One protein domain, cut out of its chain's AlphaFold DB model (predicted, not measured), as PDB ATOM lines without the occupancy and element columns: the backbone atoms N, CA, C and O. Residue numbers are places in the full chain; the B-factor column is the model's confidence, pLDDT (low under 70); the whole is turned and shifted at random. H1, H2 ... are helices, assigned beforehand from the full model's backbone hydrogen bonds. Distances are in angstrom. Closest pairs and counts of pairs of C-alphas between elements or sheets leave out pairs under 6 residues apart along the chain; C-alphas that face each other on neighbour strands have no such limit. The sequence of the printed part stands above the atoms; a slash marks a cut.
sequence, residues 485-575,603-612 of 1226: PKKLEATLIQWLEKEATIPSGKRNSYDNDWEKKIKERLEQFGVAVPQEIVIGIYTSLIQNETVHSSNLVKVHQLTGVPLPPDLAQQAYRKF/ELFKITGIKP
ATOM      1  N   PRO A 485     185.561 149.511 186.177       82.06
ATOM      2  CA  PRO A 485     185.926 149.950 187.522       82.06
ATOM      3  C   PRO A 485     186.456 151.386 187.574       82.06
ATOM      4  O   PRO A 485     186.196 152.090 188.545       82.06
ATOM      5  N   LYS A 486     187.152 151.856 186.527       83.75
ATOM      6  CA  LYS A 486     187.746 153.202 186.509       83.75
ATOM      7  C   LYS A 486     186.699 154.293 186.336       83.75
ATOM      8  O   LYS A 486     186.802 155.343 186.967       83.75
ATOM      9  N   LYS A 487     185.687 154.051 185.494       85.56
ATOM     10  CA  LYS A 487     184.553 154.974 185.344       85.56
ATOM     11  C   LYS A 487     183.755 155.057 186.646       85.56
ATOM     12  O   LYS A 487     183.397 156.151 187.077       85.56
ATOM     13  N   LEU A 488     183.522 153.913 187.289       83.88
ATOM     14  CA  LEU A 488     182.806 153.814 188.559       83.88
ATOM     15  C   LEU A 488     183.533 154.549 189.701       83.88
ATOM     16  O   LEU A 488     182.912 155.355 190.389       83.88
ATOM     17  N   GLU A 489     184.841 154.330 189.855       83.50
ATOM     18  CA  GLU A 489     185.689 155.004 190.851       83.50
ATOM     19  C   GLU A 489     185.657 156.533 190.696       83.50
ATOM     20  O   GLU A 489     185.327 157.250 191.643       83.50
ATOM     21  N   ALA A 490     185.905 157.035 189.479       85.75
ATOM     22  CA  ALA A 490     185.865 158.467 189.186       85.75
ATOM     23  C   ALA A 490     184.483 159.088 189.471       85.75
ATOM     24  O   ALA A 490     184.395 160.176 190.042       85.75
ATOM     25  N   THR A 491     183.405 158.375 189.132       86.25
ATOM     26  CA  THR A 491     182.020 158.827 189.348       86.25
ATOM     27  C   THR A 491     181.680 158.943 190.840       86.25
ATOM     28  O   THR A 491     181.029 159.902 191.256       86.25
ATOM     29  N   LEU A 492     182.146 158.003 191.671       84.62
ATOM     30  CA  LEU A 492     181.917 158.020 193.122       84.62
ATOM     31  C   LEU A 492     182.689 159.151 193.822       84.62
ATOM     32  O   LEU A 492     182.134 159.810 194.702       84.62
ATOM     33  N   ILE A 493     183.930 159.423 193.403       83.56
ATOM     34  CA  ILE A 493     184.727 160.548 193.922       83.56
ATOM     35  C   ILE A 493     184.090 161.889 193.522       83.56
ATOM     36  O   ILE A 493     183.893 162.755 194.374       83.56
ATOM     37  N   GLN A 494     183.675 162.036 192.258       84.31
ATOM     38  CA  GLN A 494     182.984 163.238 191.782       84.31
ATOM     39  C   GLN A 494     181.653 163.475 192.520       84.31
ATOM     40  O   GLN A 494     181.289 164.621 192.798       84.31
ATOM     41  N   TRP A 495     180.923 162.408 192.866       86.50
ATOM     42  CA  TRP A 495     179.700 162.511 193.662       86.50
ATOM     43  C   TRP A 495     179.983 163.023 195.084       86.50
ATOM     44  O   TRP A 495     179.269 163.907 195.555       86.50
ATOM     45  N   LEU A 496     181.063 162.564 195.728       86.06
ATOM     46  CA  LEU A 496     181.507 163.069 197.033       86.06
ATOM     47  C   LEU A 496     181.850 164.565 197.000       86.06
ATOM     48  O   LEU A 496     181.306 165.325 197.800       86.06
ATOM     49  N   GLU A 497     182.711 165.005 196.079       82.81
ATOM     50  CA  GLU A 497     183.090 166.423 195.963       82.81
ATOM     51  C   GLU A 497     181.868 167.323 195.732       82.81
ATOM     52  O   GLU A 497     181.711 168.365 196.381       82.81
ATOM     53  N   LYS A 498     180.967 166.887 194.841       83.75
ATOM     54  CA  LYS A 498     179.723 167.586 194.523       83.75
ATOM     55  C   LYS A 498     178.816 167.701 195.745       83.75
ATOM     56  O   LYS A 498     178.416 168.811 196.085       83.75
ATOM     57  N   GLU A 499     178.491 166.598 196.417       84.44
ATOM     58  CA  GLU A 499     177.593 166.655 197.574       84.44
ATOM     59  C   GLU A 499     178.216 167.446 198.725       84.44
ATOM     60  O   GLU A 499     177.570 168.349 199.253       84.44
ATOM     61  N   ALA A 500     179.484 167.203 199.073       82.19
ATOM     62  CA  ALA A 500     180.154 167.883 200.183       82.19
ATOM     63  C   ALA A 500     180.142 169.418 200.050       82.19
ATOM     64  O   ALA A 500     179.984 170.121 201.052       82.19
ATOM     65  N   THR A 501     180.260 169.941 198.825       77.31
ATOM     66  CA  THR A 501     180.325 171.385 198.545       77.31
ATOM     67  C   THR A 501     178.965 172.061 198.329       77.31
ATOM     68  O   THR A 501     178.897 173.289 198.397       77.31
ATOM     69  N   ILE A 502     177.864 171.317 198.143       77.44
ATOM     70  CA  ILE A 502     176.520 171.908 198.009       77.44
ATOM     71  C   ILE A 502     176.058 172.525 199.351       77.44
ATOM     72  O   ILE A 502     175.978 171.796 200.352       77.44
ATOM     73  N   PRO A 503     175.665 173.822 199.376       65.94
ATOM     74  CA  PRO A 503     175.058 174.474 200.538       65.94
ATOM     75  C   PRO A 503     173.826 173.730 201.055       65.94
ATOM     76  O   PRO A 503     172.959 173.350 200.268       65.94
ATOM     77  N   SER A 504     173.700 173.581 202.374       62.06
ATOM     78  CA  SER A 504     172.600 172.834 203.011       62.06
ATOM     79  C   SER A 504     171.208 173.319 202.581       62.06
ATOM     80  O   SER A 504     170.349 172.506 202.258       62.06
ATOM     81  N   GLY A 505     171.009 174.636 202.464       58.81
ATOM     82  CA  GLY A 505     169.754 175.243 201.996       58.81
ATOM     83  C   GLY A 505     169.403 175.003 200.517       58.81
ATOM     84  O   GLY A 505     168.322 175.395 200.090       58.81
ATOM     85  N   LYS A 506     170.290 174.376 199.729       61.66
ATOM     86  CA  LYS A 506     170.021 173.936 198.345       61.66
ATOM     87  C   LYS A 506     169.730 172.433 198.236       61.66
ATOM     88  O   LYS A 506     169.563 171.941 197.123       61.66
ATOM     89  N   ARG A 507     169.681 171.699 199.354       66.75
ATOM     90  CA  ARG A 507     169.393 170.258 199.376       66.75
ATOM     91  C   ARG A 507     167.937 169.992 199.735       66.75
ATOM     92  O   ARG A 507     167.360 170.675 200.578       66.75
ATOM     93  N   ASN A 508     167.356 168.966 199.120       58.09
ATOM     94  CA  ASN A 508     166.034 168.479 199.501       58.09
ATOM     95  C   ASN A 508     166.097 167.799 200.878       58.09
ATOM     96  O   ASN A 508     167.105 167.190 201.237       58.09
ATOM     97  N   SER A 509     165.000 167.840 201.637       49.34
ATOM     98  CA  SER A 509     164.925 167.293 203.005       49.34
ATOM     99  C   SER A 509     165.272 165.798 203.120       49.34
ATOM    100  O   SER A 509     165.687 165.352 204.189       49.34
ATOM    101  N   TYR A 510     165.144 165.043 202.024       51.84
ATOM    102  CA  TYR A 510     165.460 163.612 201.913       51.84
ATOM    103  C   TYR A 510     166.945 163.295 201.612       51.84
ATOM    104  O   TYR A 510     167.324 162.121 201.577       51.84
ATOM    105  N   ASP A 511     167.798 164.310 201.418       57.41
ATOM    106  CA  ASP A 511     169.242 164.161 201.144       57.41
ATOM    107  C   ASP A 511     170.142 164.610 202.309       57.41
ATOM    108  O   ASP A 511     171.355 164.772 202.164       57.41
ATOM    109  N   ASN A 512     169.572 164.739 203.509       58.50
ATOM    110  CA  ASN A 512     170.338 165.021 204.724       58.50
ATOM    111  C   ASN A 512     171.305 163.885 205.130       58.50
ATOM    112  O   ASN A 512     172.287 164.179 205.806       58.50
ATOM    113  N   ASP A 513     171.077 162.653 204.654       72.88
ATOM    114  CA  ASP A 513     171.898 161.446 204.890       72.88
ATOM    115  C   ASP A 513     172.833 161.104 203.703       72.88
ATOM    116  O   ASP A 513     173.246 159.954 203.522       72.88
ATOM    117  N   TRP A 514     173.153 162.078 202.844       82.19
ATOM    118  CA  TRP A 514     174.066 161.897 201.705       82.19
ATOM    119  C   TRP A 514     175.385 161.204 202.097       82.19
ATOM    120  O   TRP A 514     175.839 160.326 201.368       82.19
ATOM    121  N   GLU A 515     175.965 161.514 203.265       82.50
ATOM    122  CA  GLU A 515     177.223 160.908 203.709       82.50
ATOM    123  C   GLU A 515     177.096 159.394 203.914       82.50
ATOM    124  O   GLU A 515     178.021 158.648 203.601       82.50
ATOM    125  N   LYS A 516     175.927 158.921 204.363       83.88
ATOM    126  CA  LYS A 516     175.646 157.495 204.537       83.88
ATOM    127  C   LYS A 516     175.487 156.810 203.181       83.88
ATOM    128  O   LYS A 516     176.118 155.783 202.953       83.88
ATOM    129  N   LYS A 517     174.715 157.413 202.265       82.56
ATOM    130  CA  LYS A 517     174.529 156.900 200.894       82.56
ATOM    131  C   LYS A 517     175.869 156.793 200.152       82.56
ATOM    132  O   LYS A 517     176.123 155.785 199.502       82.56
ATOM    133  N   ILE A 518     176.738 157.804 200.264       85.12
ATOM    134  CA  ILE A 518     178.076 157.780 199.654       85.12
ATOM    135  C   ILE A 518     178.951 156.713 200.314       85.12
ATOM    136  O   ILE A 518     179.559 155.920 199.599       85.12
ATOM    137  N   LYS A 519     178.975 156.635 201.651       84.31
ATOM    138  CA  LYS A 519     179.742 155.617 202.379       84.31
ATOM    139  C   LYS A 519     179.372 154.196 201.956       84.31
ATOM    140  O   LYS A 519     180.257 153.428 201.597       84.31
ATOM    141  N   GLU A 520     178.079 153.878 201.921       83.69
ATOM    142  CA  GLU A 520     177.574 152.560 201.512       83.69
ATOM    143  C   GLU A 520     178.018 152.187 200.088       83.69
ATOM    144  O   GLU A 520     178.367 151.033 199.845       83.69
ATOM    145  N   ARG A 521     178.073 153.143 199.145       83.69
ATOM    146  CA  ARG A 521     178.544 152.873 197.772       83.69
ATOM    147  C   ARG A 521     180.067 152.799 197.656       83.69
ATOM    148  O   ARG A 521     180.558 151.931 196.939       83.69
ATOM    149  N   LEU A 522     180.816 153.641 198.371       83.94
ATOM    150  CA  LEU A 522     182.280 153.527 198.455       83.94
ATOM    151  C   LEU A 522     182.689 152.158 199.023       83.94
ATOM    152  O   LEU A 522     183.567 151.504 198.466       83.94
ATOM    153  N   GLU A 523     181.997 151.683 200.064       82.88
ATOM    154  CA  GLU A 523     182.196 150.350 200.647       82.88
ATOM    155  C   GLU A 523     181.745 149.225 199.695       82.88
ATOM    156  O   GLU A 523     182.503 148.279 199.480       82.88
ATOM    157  N   GLN A 524     180.567 149.338 199.060       79.69
ATOM    158  CA  GLN A 524     180.048 148.350 198.095       79.69
ATOM    159  C   GLN A 524     181.002 148.110 196.915       79.69
ATOM    160  O   GLN A 524     181.105 146.981 196.428       79.69
ATOM    161  N   PHE A 525     181.670 149.162 196.438       79.19
ATOM    162  CA  PHE A 525     182.546 149.112 195.265       79.19
ATOM    163  C   PHE A 525     184.048 149.139 195.603       79.19
ATOM    164  O   PHE A 525     184.870 149.057 194.693       79.19
ATOM    165  N   GLY A 526     184.417 149.192 196.887       80.25
ATOM    166  CA  GLY A 526     185.806 149.105 197.355       80.25
ATOM    167  C   GLY A 526     186.679 150.326 197.040       80.25
ATOM    168  O   GLY A 526     187.882 150.170 196.838       80.25
ATOM    169  N   VAL A 527     186.093 151.525 196.976       82.00
ATOM    170  CA  VAL A 527     186.776 152.769 196.577       82.00
ATOM    171  C   VAL A 527     187.282 153.547 197.797       82.00
ATOM    172  O   VAL A 527     186.521 153.829 198.721       82.00
ATOM    173  N   ALA A 528     188.558 153.943 197.777       81.88
ATOM    174  CA  ALA A 528     189.191 154.762 198.814       81.88
ATOM    175  C   ALA A 528     189.437 156.200 198.320       81.88
ATOM    176  O   ALA A 528     189.861 156.406 197.186       81.88
ATOM    177  N   VAL A 529     189.203 157.199 199.177       84.44
ATOM    178  CA  VAL A 529     189.329 158.626 198.824       84.44
ATOM    179  C   VAL A 529     190.721 159.160 199.215       84.44
ATOM    180  O   VAL A 529     191.074 159.073 200.392       84.44
ATOM    181  N   PRO A 530     191.510 159.737 198.284       85.12
ATOM    182  CA  PRO A 530     192.809 160.349 198.584       85.12
ATOM    183  C   PRO A 530     192.730 161.527 199.568       85.12
ATOM    184  O   PRO A 530     191.826 162.362 199.487       85.12
ATOM    185  N   GLN A 531     193.712 161.641 200.469       85.69
ATOM    186  CA  GLN A 531     193.746 162.672 201.518       85.69
ATOM    187  C   GLN A 531     193.806 164.098 200.943       85.69
ATOM    188  O   GLN A 531     193.226 165.028 201.510       85.69
ATOM    189  N   GLU A 532     194.476 164.272 199.807       85.94
ATOM    190  CA  GLU A 532     194.647 165.543 199.103       85.94
ATOM    191  C   GLU A 532     193.298 166.120 198.656       85.94
ATOM    192  O   GLU A 532     193.062 167.322 198.800       85.94
ATOM    193  N   ILE A 533     192.384 165.257 198.193       86.00
ATOM    194  CA  ILE A 533     191.019 165.639 197.803       86.00
ATOM    195  C   ILE A 533     190.246 166.136 199.027       86.00
ATOM    196  O   ILE A 533     189.610 167.190 198.978       86.00
ATOM    197  N   VAL A 534     190.357 165.444 200.165       87.38
ATOM    198  CA  VAL A 534     189.659 165.833 201.403       87.38
ATOM    199  C   VAL A 534     190.125 167.201 201.919       87.38
ATOM    200  O   VAL A 534     189.305 168.031 202.313       87.38
ATOM    201  N   ILE A 535     191.431 167.481 201.861       87.56
ATOM    202  CA  ILE A 535     191.988 168.793 202.229       87.56
ATOM    203  C   ILE A 535     191.520 169.887 201.248       87.56
ATOM    204  O   ILE A 535     191.205 171.005 201.673       87.56
ATOM    205  N   GLY A 536     191.391 169.566 199.955       86.50
ATOM    206  CA  GLY A 536     190.780 170.446 198.952       86.50
ATOM    207  C   GLY A 536     189.314 170.786 199.258       86.50
ATOM    208  O   GLY A 536     188.921 171.956 199.187       86.50
ATOM    209  N   ILE A 537     188.521 169.797 199.689       86.50
ATOM    210  CA  ILE A 537     187.126 169.987 200.117       86.50
ATOM    211  C   ILE A 537     187.051 170.918 201.342       86.50
ATOM    212  O   ILE A 537     186.277 171.877 201.325       86.50
ATOM    213  N   TYR A 538     187.878 170.708 202.376       89.31
ATOM    214  CA  TYR A 538     187.912 171.599 203.550       89.31
ATOM    215  C   TYR A 538     188.278 173.041 203.202       89.31
ATOM    216  O   TYR A 538     187.635 173.978 203.679       89.31
ATOM    217  N   THR A 539     189.292 173.218 202.354       87.25
ATOM    218  CA  THR A 539     189.749 174.541 201.911       87.25
ATOM    219  C   THR A 539     188.619 175.280 201.195       87.25
ATOM    220  O   THR A 539     188.310 176.423 201.536       87.25
ATOM    221  N   SER A 540     187.927 174.592 200.282       84.06
ATOM    222  CA  SER A 540     186.774 175.128 199.547       84.06
ATOM    223  C   SER A 540     185.634 175.544 200.487       84.06
ATOM    224  O   SER A 540     185.115 176.655 200.388       84.06
ATOM    225  N   LEU A 541     185.284 174.692 201.460       83.50
ATOM    226  CA  LEU A 541     184.200 174.948 202.418       83.50
ATOM    227  C   LEU A 541     184.439 176.159 203.336       83.50
ATOM    228  O   LEU A 541     183.471 176.786 203.764       83.50
ATOM    229  N   ILE A 542     185.697 176.496 203.635       84.75
ATOM    230  CA  ILE A 542     186.060 177.635 204.500       84.75
ATOM    231  C   ILE A 542     186.252 178.924 203.684       84.75
ATOM    232  O   ILE A 542     185.956 180.026 204.162       84.75
ATOM    233  N   GLN A 543     186.686 178.810 202.426       80.81
ATOM    234  CA  GLN A 543     186.832 179.951 201.520       80.81
ATOM    235  C   GLN A 543     185.487 180.476 200.986       80.81
ATOM    236  O   GLN A 543     185.360 181.690 200.819       80.81
ATOM    237  N   ASN A 544     184.466 179.620 200.840       74.38
ATOM    238  CA  ASN A 544     183.082 179.990 200.491       74.38
ATOM    239  C   ASN A 544     182.530 181.183 201.296       74.38
ATOM    240  O   ASN A 544     182.838 181.324 202.475       74.38
ATOM    241  N   GLU A 545     181.678 182.011 200.682       67.81
ATOM    242  CA  GLU A 545     181.059 183.209 201.293       67.81
ATOM    243  C   GLU A 545     180.492 182.934 202.699       67.81
ATOM    244  O   GLU A 545     180.836 183.628 203.657       67.81
ATOM    245  N   THR A 546     179.737 181.842 202.852       68.19
ATOM    246  CA  THR A 546     179.290 181.303 204.145       68.19
ATOM    247  C   THR A 546     180.024 180.000 204.470       68.19
ATOM    248  O   THR A 546     180.101 179.100 203.633       68.19
ATOM    249  N   VAL A 547     180.521 179.863 205.703       76.56
ATOM    250  CA  VAL A 547     181.192 178.641 206.178       76.56
ATOM    251  C   VAL A 547     180.162 177.676 206.771       76.56
ATOM    252  O   VAL A 547     179.609 177.922 207.840       76.56
ATOM    253  N   HIS A 548     179.905 176.554 206.095       75.12
ATOM    254  CA  HIS A 548     178.968 175.529 206.570       75.12
ATOM    255  C   HIS A 548     179.654 174.546 207.533       75.12
ATOM    256  O   HIS A 548     180.198 173.524 207.108       75.12
ATOM    257  N   SER A 549     179.608 174.845 208.836       75.88
ATOM    258  CA  SER A 549     180.235 174.034 209.896       75.88
ATOM    259  C   SER A 549     179.833 172.555 209.844       75.88
ATOM    260  O   SER A 549     180.700 171.685 209.882       75.88
ATOM    261  N   SER A 550     178.551 172.257 209.629       77.19
ATOM    262  CA  SER A 550     178.034 170.886 209.557       77.19
ATOM    263  C   SER A 550     178.590 170.064 208.384       77.19
ATOM    264  O   SER A 550     178.773 168.852 208.524       77.19
ATOM    265  N   ASN A 551     178.944 170.689 207.253       83.06
ATOM    266  CA  ASN A 551     179.610 169.989 206.147       83.06
ATOM    267  C   ASN A 551     181.072 169.661 206.490       83.06
ATOM    268  O   ASN A 551     181.529 168.573 206.147       83.06
ATOM    269  N   LEU A 552     181.782 170.534 207.223       84.94
ATOM    270  CA  LEU A 552     183.128 170.228 207.737       84.94
ATOM    271  C   LEU A 552     183.089 169.000 208.664       84.94
ATOM    272  O   LEU A 552     183.908 168.093 208.520       84.94
ATOM    273  N   VAL A 553     182.094 168.929 209.560       83.50
ATOM    274  CA  VAL A 553     181.878 167.773 210.450       83.50
ATOM    275  C   VAL A 553     181.619 166.490 209.650       83.50
ATOM    276  O   VAL A 553     182.260 165.471 209.906       83.50
ATOM    277  N   LYS A 554     180.708 166.519 208.666       85.06
ATOM    278  CA  LYS A 554     180.345 165.328 207.875       85.06
ATOM    279  C   LYS A 554     181.498 164.818 207.004       85.06
ATOM    280  O   LYS A 554     181.713 163.610 206.939       85.06
ATOM    281  N   VAL A 555     182.285 165.710 206.391       87.56
ATOM    282  CA  VAL A 555     183.492 165.325 205.632       87.56
ATOM    283  C   VAL A 555     184.522 164.660 206.551       87.56
ATOM    284  O   VAL A 555     185.079 163.624 206.183       87.56
ATOM    285  N   HIS A 556     184.708 165.171 207.775       87.25
ATOM    286  CA  HIS A 556     185.577 164.539 208.773       87.25
ATOM    287  C   HIS A 556     185.095 163.137 209.164       87.25
ATOM    288  O   HIS A 556     185.885 162.196 209.177       87.25
ATOM    289  N   GLN A 557     183.796 162.968 209.418       84.50
ATOM    290  CA  GLN A 557     183.207 161.675 209.789       84.50
ATOM    291  C   GLN A 557     183.253 160.634 208.660       84.50
ATOM    292  O   GLN A 557     183.417 159.446 208.936       84.50
ATOM    293  N   LEU A 558     183.116 161.063 207.402       83.88
ATOM    294  CA  LEU A 558     183.170 160.177 206.239       83.88
ATOM    295  C   LEU A 558     184.595 159.676 205.951       83.88
ATOM    296  O   LEU A 558     184.770 158.527 205.558       83.88
ATOM    297  N   THR A 559     185.598 160.543 206.119       85.00
ATOM    298  CA  THR A 559     186.965 160.323 205.605       85.00
ATOM    299  C   THR A 559     188.020 160.072 206.684       85.00
ATOM    300  O   THR A 559     189.084 159.538 206.385       85.00
ATOM    301  N   GLY A 560     187.768 160.483 207.930       83.62
ATOM    302  CA  GLY A 560     188.719 160.414 209.044       83.62
ATOM    303  C   GLY A 560     189.855 161.449 209.014       83.62
ATOM    304  O   GLY A 560     190.644 161.503 209.956       83.62
ATOM    305  N   VAL A 561     189.959 162.292 207.978       87.81
ATOM    306  CA  VAL A 561     191.053 163.276 207.844       87.81
ATOM    307  C   VAL A 561     190.780 164.497 208.742       87.81
ATOM    308  O   VAL A 561     189.705 165.090 208.620       87.81
ATOM    309  N   PRO A 562     191.696 164.910 209.639       85.38
ATOM    310  CA  PRO A 562     191.485 166.054 210.536       85.38
ATOM    311  C   PRO A 562     191.590 167.411 209.816       85.38
ATOM    312  O   PRO A 562     192.327 167.551 208.839       85.38
ATOM    313  N   LEU A 563     190.883 168.425 210.327       86.19
ATOM    314  CA  LEU A 563     190.940 169.798 209.809       86.19
ATOM    315  C   LEU A 563     192.214 170.531 210.301       86.19
ATOM    316  O   LEU A 563     192.455 170.557 211.511       86.19
ATOM    317  N   PRO A 564     193.007 171.164 209.414       89.75
ATOM    318  CA  PRO A 564     194.186 171.948 209.796       89.75
ATOM    319  C   PRO A 564     193.908 173.124 210.769       89.75
ATOM    320  O   PRO A 564     192.901 173.825 210.614       89.75
ATOM    321  N   PRO A 565     194.799 173.396 211.751       86.50
ATOM    322  CA  PRO A 565     194.601 174.448 212.760       86.50
ATOM    323  C   PRO A 565     194.466 175.881 212.226       86.50
ATOM    324  O   PRO A 565     193.740 176.701 212.791       86.50
ATOM    325  N   ASP A 566     195.168 176.195 211.143       86.06
ATOM    326  CA  ASP A 566     195.152 177.493 210.470       86.06
ATOM    327  C   ASP A 566     193.816 177.752 209.761       86.06
ATOM    328  O   ASP A 566     193.283 178.862 209.828       86.06
ATOM    329  N   LEU A 567     193.233 176.717 209.147       88.31
ATOM    330  CA  LEU A 567     191.892 176.764 208.567       88.31
ATOM    331  C   LEU A 567     190.811 176.914 209.652       88.31
ATOM    332  O   LEU A 567     189.847 177.658 209.461       88.31
ATOM    333  N   ALA A 568     190.995 176.293 210.822       87.12
ATOM    334  CA  ALA A 568     190.090 176.460 211.963       87.12
ATOM    335  C   ALA A 568     190.052 177.915 212.479       87.12
ATOM    336  O   ALA A 568     188.974 178.485 212.650       87.12
ATOM    337  N   GLN A 569     191.211 178.560 212.667       87.38
ATOM    338  CA  GLN A 569     191.257 179.967 213.098       87.38
ATOM    339  C   GLN A 569     190.682 180.935 212.049       87.38
ATOM    340  O   GLN A 569     190.059 181.937 212.409       87.38
ATOM    341  N   GLN A 570     190.828 180.632 210.754       85.94
ATOM    342  CA  GLN A 570     190.184 181.405 209.683       85.94
ATOM    343  C   GLN A 570     188.653 181.326 209.760       85.94
ATOM    344  O   GLN A 570     187.986 182.360 209.670       85.94
ATOM    345  N   ALA A 571     188.091 180.136 209.992       83.50
ATOM    346  CA  ALA A 571     186.649 179.960 210.149       83.50
ATOM    347  C   ALA A 571     186.093 180.732 211.365       83.50
ATOM    348  O   ALA A 571     185.100 181.446 211.218       83.50
ATOM    349  N   TYR A 572     186.767 180.702 212.524       85.12
ATOM    350  CA  TYR A 572     186.344 181.472 213.706       85.12
ATOM    351  C   TYR A 572     186.269 182.983 213.474       85.12
ATOM    352  O   TYR A 572     185.305 183.622 213.895       85.12
ATOM    353  N   ARG A 573     187.261 183.565 212.788       81.56
ATOM    354  CA  ARG A 573     187.257 185.003 212.465       81.56
ATOM    355  C   ARG A 573     186.136 185.354 211.488       81.56
ATOM    356  O   ARG A 573     185.496 186.390 211.640       81.56
ATOM    357  N   LYS A 574     185.874 184.473 210.520       79.56
ATOM    358  CA  LYS A 574     184.835 184.661 209.503       79.56
ATOM    359  C   LYS A 574     183.422 184.611 210.085       79.56
ATOM    360  O   LYS A 574     182.581 185.378 209.639       79.56
ATOM    361  N   PHE A 575     183.182 183.797 211.116       76.62
ATOM    362  CA  PHE A 575     181.908 183.769 211.843       76.62
ATOM    363  C   PHE A 575     181.567 185.088 212.573       76.62
ATOM    364  O   PHE A 575     180.393 185.344 212.815       76.62
ATOM    365  N   GLU A 603     180.420 173.467 217.000       81.56
ATOM    366  CA  GLU A 603     180.753 172.382 216.065       81.56
ATOM    367  C   GLU A 603     182.224 172.416 215.648       81.56
ATOM    368  O   GLU A 603     182.903 171.389 215.714       81.56
ATOM    369  N   LEU A 604     182.742 173.597 215.291       84.12
ATOM    370  CA  LEU A 604     184.151 173.757 214.934       84.12
ATOM    371  C   LEU A 604     185.073 173.440 216.122       84.12
ATOM    372  O   LEU A 604     186.107 172.795 215.940       84.12
ATOM    373  N   PHE A 605     184.672 173.806 217.347       84.50
ATOM    374  CA  PHE A 605     185.435 173.466 218.551       84.50
ATOM    375  C   PHE A 605     185.459 171.953 218.793       84.50
ATOM    376  O   PHE A 605     186.505 171.405 219.131       84.50
ATOM    377  N   LYS A 606     184.341 171.253 218.566       82.25
ATOM    378  CA  LYS A 606     184.250 169.794 218.747       82.25
ATOM    379  C   LYS A 606     185.133 169.002 217.783       82.25
ATOM    380  O   LYS A 606     185.711 168.010 218.213       82.25
ATOM    381  N   ILE A 607     185.246 169.414 216.516       81.12
ATOM    382  CA  ILE A 607     186.050 168.678 215.516       81.12
ATOM    383  C   ILE A 607     187.536 169.060 215.499       81.12
ATOM    384  O   ILE A 607     188.327 168.351 214.885       81.12
ATOM    385  N   THR A 608     187.930 170.157 216.159       83.00
ATOM    386  CA  THR A 608     189.331 170.630 216.171       83.00
ATOM    387  C   THR A 608     189.983 170.650 217.554       83.00
ATOM    388  O   THR A 608     191.195 170.483 217.657       83.00
ATOM    389  N   GLY A 609     189.214 170.888 218.621       80.69
ATOM    390  CA  GLY A 609     189.721 171.178 219.967       80.69
ATOM    391  C   GLY A 609     190.352 172.572 220.136       80.69
ATOM    392  O   GLY A 609     190.911 172.861 221.194       80.69
ATOM    393  N   ILE A 610     190.289 173.440 219.121       82.69
ATOM    394  CA  ILE A 610     191.032 174.711 219.063       82.69
ATOM    395  C   ILE A 610     190.155 175.868 219.549       82.69
ATOM    396  O   ILE A 610     189.083 176.106 219.006       82.69
ATOM    397  N   LYS A 611     190.612 176.626 220.552       82.31
ATOM    398  CA  LYS A 611     189.879 177.803 221.053       82.31
ATOM    399  C   LYS A 611     190.008 179.012 220.108       82.31
ATOM    400  O   LYS A 611     191.080 179.207 219.534       82.31
ATOM    401  N   PRO A 612     188.965 179.852 219.983       82.31
ATOM    402  CA  PRO A 612     189.014 181.050 219.154       82.31
ATOM    403  C   PRO A 612     189.772 182.201 219.838       82.31
ATOM    404  O   PRO A 612     189.638 182.417 221.043       82.31
TER     405      PRO A 612
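AT A GLANCE: This is residues 485 to 575 and 603 to 612 of the 1226 residues of an uncharacterized protein of Candidatus Falkowbacteria bacterium CG10_big_fil_rev_8_21_14_0_10_44_15 (UniProt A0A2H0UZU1). Two helical hairpins, H1 with H2 and H3 with H4, are set one after the other along the long axis with their near parts overlapping, and H5 and the short H6 pack at the far end, on H3 and H4. Residues 502 to 513, which join H1 to H2, make a long loop at one side of this row of hairpins. The printed part has 101 residues with six named helices, H1 to H6 in chain order, and no named strand; the class is all helix. The whole is compact, with a radius of gyration of the C-alphas of 13.9 A, yet elongated in outline, spanning 44 by 28 by 20 A.

HOW THE PARTS SIT: H1, residues 485 to 501, and H2, residues 514 to 525, form a hairpin, with a shallow tilt of 13 degrees, opposite ways. They touch, through residues 492 to 499 alone of H1, and their closest C-alphas, of Leu 496 and Ile 518, are 6.8 A apart. H3, residues 531 to 543, forms a second hairpin with H4, residues 549 to 559, at a shallow tilt of 3 degrees; they touch, the closest C-alphas being those of Tyr 538 and Leu 552, 6.5 A apart. H1 to H4 are an up-and-down bundle, each helix running against the one before it. H1 touches H3 where the C-alphas of Thr 501 and Leu 541 are closest, 6.5 A apart. H2 touches H4, the same way, with the C-alphas of Glu 515 and Leu 558 closest at 6.5 A. H4 is the hub, touching four helices, among them H6, residues 603 to 608, at a steep tilt of 42 degrees, with the C-alphas of Ser 549 and Leu 604 closest at 6.4 A. H5, residues 565 to 575, touches H3, with the C-alphas of Ile 542 and Ala 571 closest at 6.1 A. H5 and H6 only just touch, with 3 pairs of C-alphas within 8 A, the closest being Ala 568 and Leu 604 at 7.2 A. H1 and H5 are apart, as are H2 and H6. In the six helices every O i to N i+4 pair is within hydrogen-bond range.

IN THESE COORDINATES: H1 begins at C-alpha 485 (185.926, 149.950, 187.522) and is 24.7 A long. H2 measures 16.6 A, H3 18.6 A, H4 15.9 A and H5 15.8 A. H6 is 8.8 A long and ends at C-alpha 608 (189.331, 170.630, 216.171).

THE WHOLE: The C-alphas farthest apart, of Pro 485 and Pro 612, are 44.5 A apart. Residues 576 to 602 are not printed, and C-alphas 575 and 603 are 12.2 A apart across this cut. The link from H1 to H2 is long; those from H2 to H3, H3 to H4 and H4 to H5 are tight. The mean pLDDT of the printed part is 80.7, with residues 503 to 512 and 545 to 546 under 70.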